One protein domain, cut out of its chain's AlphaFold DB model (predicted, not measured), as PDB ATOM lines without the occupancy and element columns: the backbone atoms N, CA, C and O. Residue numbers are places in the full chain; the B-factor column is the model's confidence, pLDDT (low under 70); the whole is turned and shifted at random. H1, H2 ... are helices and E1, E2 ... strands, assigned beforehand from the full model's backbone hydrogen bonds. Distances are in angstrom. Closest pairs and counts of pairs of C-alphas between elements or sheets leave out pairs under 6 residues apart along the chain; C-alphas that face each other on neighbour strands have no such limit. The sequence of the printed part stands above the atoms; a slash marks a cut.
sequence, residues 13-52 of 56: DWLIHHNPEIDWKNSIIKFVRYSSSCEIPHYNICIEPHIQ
ATOM      1  N   ASP A  13     -89.994 -47.967 105.547       88.62
ATOM      2  CA  ASP A  13     -90.278 -49.013 104.553       88.62
ATOM      3  C   ASP A  13     -91.761 -49.395 104.533       88.62
ATOM      4  O   ASP A  13     -92.362 -49.577 103.473       88.62
ATOM      5  N   TRP A  14     -92.377 -49.432 105.716       87.62
ATOM      6  CA  TRP A  14     -93.802 -49.691 105.865       87.62
ATOM      7  C   TRP A  14     -94.646 -48.575 105.235       87.62
ATOM      8  O   TRP A  14     -95.626 -48.853 104.542       87.62
ATOM      9  N   LEU A  15     -94.240 -47.311 105.412       86.75
ATOM     10  CA  LEU A  15     -94.923 -46.158 104.817       86.75
ATOM     11  C   LEU A  15     -94.848 -46.172 103.288       86.75
ATOM     12  O   LEU A  15     -95.861 -45.917 102.639       86.75
ATOM     13  N   ILE A  16     -93.685 -46.498 102.713       85.88
ATOM     14  CA  ILE A  16     -93.529 -46.623 101.255       85.88
ATOM     15  C   ILE A  16     -94.445 -47.722 100.718       85.88
ATOM     16  O   ILE A  16     -95.150 -47.507  99.732       85.88
ATOM     17  N   HIS A  17     -94.430 -48.894 101.355       83.31
ATOM     18  CA  HIS A  17     -95.154 -50.062 100.866       83.31
ATOM     19  C   HIS A  17     -96.676 -49.862 100.904       83.31
ATOM     20  O   HIS A  17     -97.366 -50.152  99.928       83.31
ATOM     21  N   HIS A  18     -97.203 -49.356 102.022       82.12
ATOM     22  CA  HIS A  18     -98.648 -49.222 102.219       82.12
ATOM     23  C   HIS A  18     -99.218 -47.881 101.747       82.12
ATOM     24  O   HIS A  18    -100.431 -47.780 101.570       82.12
ATOM     25  N   ASN A  19     -98.369 -46.866 101.543       86.50
ATOM     26  CA  ASN A  19     -98.737 -45.526 101.079       86.50
ATOM     27  C   ASN A  19    -100.054 -45.001 101.700       86.50
ATOM     28  O   ASN A  19    -101.002 -44.688 100.965       86.50
ATOM     29  N   PRO A  20    -100.167 -44.975 103.044       89.38
ATOM     30  CA  PRO A  20    -101.392 -44.546 103.701       89.38
ATOM     31  C   PRO A  20    -101.619 -43.046 103.495       89.38
ATOM     32  O   PRO A  20    -100.689 -42.274 103.264       89.38
ATOM     33  N   GLU A  21    -102.862 -42.604 103.654       91.38
ATOM     34  CA  GLU A  21    -103.135 -41.176 103.789       91.38
ATOM     35  C   GLU A  21    -102.882 -40.747 105.233       91.38
ATOM     36  O   GLU A  21    -103.470 -41.305 106.161       91.38
ATOM     37  N   ILE A  22    -102.021 -39.747 105.428       91.62
ATOM     38  CA  ILE A  22    -101.690 -39.221 106.754       91.62
ATOM     39  C   ILE A  22    -102.245 -37.805 106.886       91.62
ATOM     40  O   ILE A  22    -101.827 -36.884 106.186       91.62
ATOM     41  N   ASP A  23    -103.180 -37.631 107.814       93.69
ATOM     42  CA  ASP A  23    -103.658 -36.329 108.261       93.69
ATOM     43  C   ASP A  23    -102.844 -35.899 109.484       93.69
ATOM     44  O   ASP A  23    -103.166 -36.224 110.629       93.69
ATOM     45  N   TRP A  24    -101.768 -35.156 109.231       93.31
ATOM     46  CA  TRP A  24    -100.876 -34.639 110.271       93.31
ATOM     47  C   TRP A  24    -101.551 -33.635 111.207       93.31
ATOM     48  O   TRP A  24    -101.136 -33.497 112.353       93.31
ATOM     49  N   LYS A  25    -102.593 -32.933 110.740       96.06
ATOM     50  CA  LYS A  25    -103.299 -31.929 111.545       96.06
ATOM     51  C   LYS A  25    -104.128 -32.598 112.634       96.06
ATOM     52  O   LYS A  25    -104.143 -32.121 113.765       96.06
ATOM     53  N   ASN A  26    -104.806 -33.689 112.289       96.25
ATOM     54  CA  ASN A  26    -105.668 -34.423 113.212       96.25
ATOM     55  C   ASN A  26    -104.997 -35.671 113.806       96.25
ATOM     56  O   ASN A  26    -105.615 -36.359 114.611       96.25
ATOM     57  N   SER A  27    -103.745 -35.958 113.433       90.81
ATOM     58  CA  SER A  27    -103.005 -37.163 113.834       90.81
ATOM     59  C   SER A  27    -103.731 -38.465 113.461       90.81
ATOM     60  O   SER A  27    -103.834 -39.387 114.265       90.81
ATOM     61  N   ILE A  28    -104.251 -38.541 112.229       92.56
ATOM     62  CA  ILE A  28    -104.988 -39.706 111.715       92.56
ATOM     63  C   ILE A  28    -104.196 -40.363 110.584       92.56
ATOM     64  O   ILE A  28    -103.770 -39.691 109.647       92.56
ATOM     65  N   ILE A  29    -104.064 -41.689 110.630       88.75
ATOM     66  CA  ILE A  29    -103.527 -42.508 109.537       88.75
ATOM     67  C   ILE A  29    -104.686 -43.310 108.938       88.75
ATOM     68  O   ILE A  29    -105.387 -44.017 109.661       88.75
ATOM     69  N   LYS A  30    -104.905 -43.201 107.625       87.81
ATOM     70  CA  LYS A  30    -105.963 -43.920 106.907       87.81
ATOM     71  C   LYS A  30    -105.384 -44.924 105.916       87.81
ATOM     72  O   LYS A  30    -104.604 -44.587 105.025       87.81
ATOM     73  N   PHE A  31    -105.864 -46.154 106.023       83.00
ATOM     74  CA  PHE A  31    -105.518 -47.280 105.161       83.00
ATOM     75  C   PHE A  31    -106.433 -47.328 103.938       83.00
ATOM     76  O   PHE A  31    -107.306 -48.183 103.836       83.00
ATOM     77  N   VAL A  32    -106.293 -46.356 103.040       73.19
ATOM     78  CA  VAL A  32    -107.208 -46.211 101.889       73.19
ATOM     79  C   VAL A  32    -106.670 -46.825 100.602       73.19
ATOM     80  O   VAL A  32    -107.435 -47.062  99.669       73.19
ATOM     81  N   ARG A  33    -105.358 -47.077 100.527       65.69
ATOM     82  CA  ARG A  33    -104.706 -47.582  99.318       65.69
ATOM     83  C   ARG A  33    -104.432 -49.066  99.467       65.69
ATOM     84  O   ARG A  33    -103.455 -49.482 100.079       65.69
ATOM     85  N   TYR A  34    -105.317 -49.863  98.888       62.97
ATOM     86  CA  TYR A  34    -105.025 -51.261  98.629       62.97
ATOM     87  C   TYR A  34    -104.058 -51.320  97.447       62.97
ATOM     88  O   TYR A  34    -104.429 -50.992  96.319       62.97
ATOM     89  N   SER A  35    -102.810 -51.714  97.697       61.16
ATOM     90  CA  SER A  35    -101.986 -52.230  96.609       61.16
ATOM     91  C   SER A  35    -102.702 -53.460  96.059       61.16
ATOM     92  O   SER A  35    -103.013 -54.369  96.825       61.16
ATOM     93  N   SER A  36    -102.958 -53.532  94.752       60.91
ATOM     94  CA  SER A  36    -103.503 -54.738  94.107       60.91
ATOM     95  C   SER A  36    -102.661 -55.999  94.372       60.91
ATOM     96  O   SER A  36    -103.141 -57.104  94.145       60.91
ATOM     97  N   SER A  37    -101.439 -55.831  94.891       62.75
ATOM     98  CA  SER A  37    -100.547 -56.875  95.394       62.75
ATOM     99  C   SER A  37    -100.703 -57.176  96.892       62.75
ATOM    100  O   SER A  37     -99.751 -57.654  97.506       62.75
ATOM    101  N   CYS A  38    -101.825 -56.851  97.541       62.50
ATOM    102  CA  CYS A  38    -102.045 -57.332  98.904       62.50
ATOM    103  C   CYS A  38    -102.217 -58.858  98.843       62.50
ATOM    104  O   CYS A  38    -103.278 -59.383  98.518       62.50
ATOM    105  N   GLU A  39    -101.115 -59.560  99.094       61.81
ATOM    106  CA  GLU A  39    -101.029 -61.023  99.110       61.81
ATOM    107  C   GLU A  39    -101.567 -61.615 100.418       61.81
ATOM    108  O   GLU A  39    -101.673 -62.831 100.561       61.81
ATOM    109  N   ILE A  40    -101.918 -60.760 101.382       65.69
ATOM    110  CA  ILE A  40    -102.459 -61.189 102.663       65.69
ATOM    111  C   ILE A  40    -103.976 -61.324 102.512       65.69
ATOM    112  O   ILE A  40    -104.661 -60.320 102.306       65.69
ATOM    113  N   PRO A  41    -104.540 -62.540 102.624       60.53
ATOM    114  CA  PRO A  41    -105.982 -62.703 102.636       60.53
ATOM    115  C   PRO A  41    -106.566 -61.933 103.824       60.53
ATOM    116  O   PRO A  41    -106.213 -62.177 104.977       60.53
ATOM    117  N   HIS A  42    -107.482 -61.010 103.538       58.78
ATOM    118  CA  HIS A  42    -108.241 -60.277 104.546       58.78
ATOM    119  C   HIS A  42    -109.310 -61.194 105.142       58.78
ATOM    120  O   HIS A  42    -110.489 -61.103 104.803       58.78
ATOM    121  N   TYR A  43    -108.905 -62.125 106.002       63.09
ATOM    122  CA  TYR A  43    -109.863 -62.806 106.859       63.09
ATOM    123  C   TYR A  43    -110.258 -61.864 107.993       63.09
ATOM    124  O   TYR A  43    -109.424 -61.165 108.570       63.09
ATOM    125  N   ASN A  44    -111.549 -61.844 108.319       61.22
ATOM    126  CA  ASN A  44    -111.998 -61.222 109.555       61.22
ATOM    127  C   ASN A  44    -111.322 -61.969 110.709       61.22
ATOM    128  O   ASN A  44    -111.606 -63.146 110.939       61.22
ATOM    129  N   ILE A  45    -110.408 -61.305 111.413       62.50
ATOM    130  CA  ILE A  45    -109.853 -61.843 112.649       62.50
ATOM    131  C   ILE A  45    -110.965 -61.729 113.687       62.50
ATOM    132  O   ILE A  45    -111.295 -60.630 114.136       62.50
ATOM    133  N   CYS A  46    -111.566 -62.856 114.061       61.66
ATOM    134  CA  CYS A  46    -112.363 -62.917 115.278       61.66
ATOM    135  C   CYS A  46    -111.404 -62.669 116.443       61.66
ATOM    136  O   CYS A  46    -110.656 -63.565 116.830       61.66
ATOM    137  N   ILE A  47    -111.381 -61.443 116.966       62.41
ATOM    138  CA  ILE A  47    -110.648 -61.147 118.194       62.41
ATOM    139  C   ILE A  47    -111.324 -61.954 119.295       62.41
ATOM    140  O   ILE A  47    -112.442 -61.643 119.710       62.41
ATOM    141  N   GLU A  48    -110.672 -63.029 119.732       62.41
ATOM    142  CA  GLU A  48    -111.204 -63.812 120.830       62.41
ATOM    143  C   GLU A  48    -111.288 -62.939 122.095       62.41
ATOM    144  O   GLU A  48    -110.378 -62.145 122.362       62.41
ATOM    145  N   PRO A  49    -112.340 -63.093 122.922       61.06
ATOM    146  CA  PRO A  49    -112.557 -62.261 124.109       61.06
ATOM    147  C   PRO A  49    -111.371 -62.224 125.083       61.06
ATOM    148  O   PRO A  49    -111.241 -61.295 125.875       61.06
ATOM    149  N   HIS A  50    -110.487 -63.225 125.041       60.78
ATOM    150  CA  HIS A  50    -109.323 -63.300 125.915       60.78
ATOM    151  C   HIS A  50    -108.221 -62.274 125.570       60.78
ATOM    152  O   HIS A  50    -107.434 -61.941 126.452       60.78
ATOM    153  N   ILE A  51    -108.198 -61.723 124.347       60.28
ATOM    154  CA  ILE A  51    -107.264 -60.659 123.927       60.28
ATOM    155  C   ILE A  51    -107.702 -59.275 124.450       60.28
ATOM    156  O   ILE A  51    -106.869 -58.393 124.640       60.28
ATOM    157  N   GLN A  52    -108.987 -59.085 124.789       54.62
ATOM    158  CA  GLN A  52    -109.501 -57.818 125.345       54.62
ATOM    159  C   GLN A  52    -108.959 -57.500 126.751       54.62
ATOM    160  O   GLN A  52    -109.083 -56.375 127.225       54.62
TER     161      GLN A  52
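This is residues 13 to 52 of the 56 residues of an uncharacterized protein of Leucoagaricus sp. SymC.cos (UniProt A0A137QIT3). A small strand hairpin, E1 and E2, has a short helix, H1, beyond its open end, and from E2 a long strand-free arm arches away to a single short helical turn, H2, which stands free far from the hairpin. The printed part has 40 residues, with H1, E1, E2 and H2 in that order along the chain; the two-stranded sheet, order E1 - E2, is antiparallel. The class is mixed, helices and strands, with under half of the residues in named elements. The whole is only just extended, close to loose, with a radius of gyration of the C-alphas of 13.8 A and spans of 34 by 28 by 17 A.

Start at H1, residues 13 to 18, where every O i to N i+4 pair is within hydrogen-bond range. A tight link of 2 residues leads to E1, residues 21 to 23. Another tight link, of 4 residues, leads to E2, residues 28 to 30, and the two strands form a hairpin, antiparallel at 165 degrees. Look at C-alphas 22 and 29, which face each other at 4.7 A; N 23 and O 28 are within hydrogen-bond range at 2.8 A, as are N 30 and O 21 at 2.8 A. H1 and E2 are apart. H2, residues 49 to 52, is apart from H1 and E1; it is too short for an O i to N i+4 pair, and its one O i to N i+3 pair is within range.

Find C-alpha 13 at (-90.278, -49.013, 104.553); from there H1 runs 8.7 A to C-alpha 18. E1 covers 6.6 A and E2 6.5 A, ending at C-alpha 30, (-105.963, -43.920, 106.907). H2 covers 5.5 A and ends at C-alpha 52, (-109.501, -57.818, 125.345).

The two C-alphas farthest apart, those of Lys 25 and His 50, are 35.0 A apart. The printed part has no cut. The link from E2 to H2, residues 31 to 48, is long, and residues 39 to 52, of which 49 to 52 belong to H2, stand free. The model's pLDDT is under 70 for residues 33 to 52.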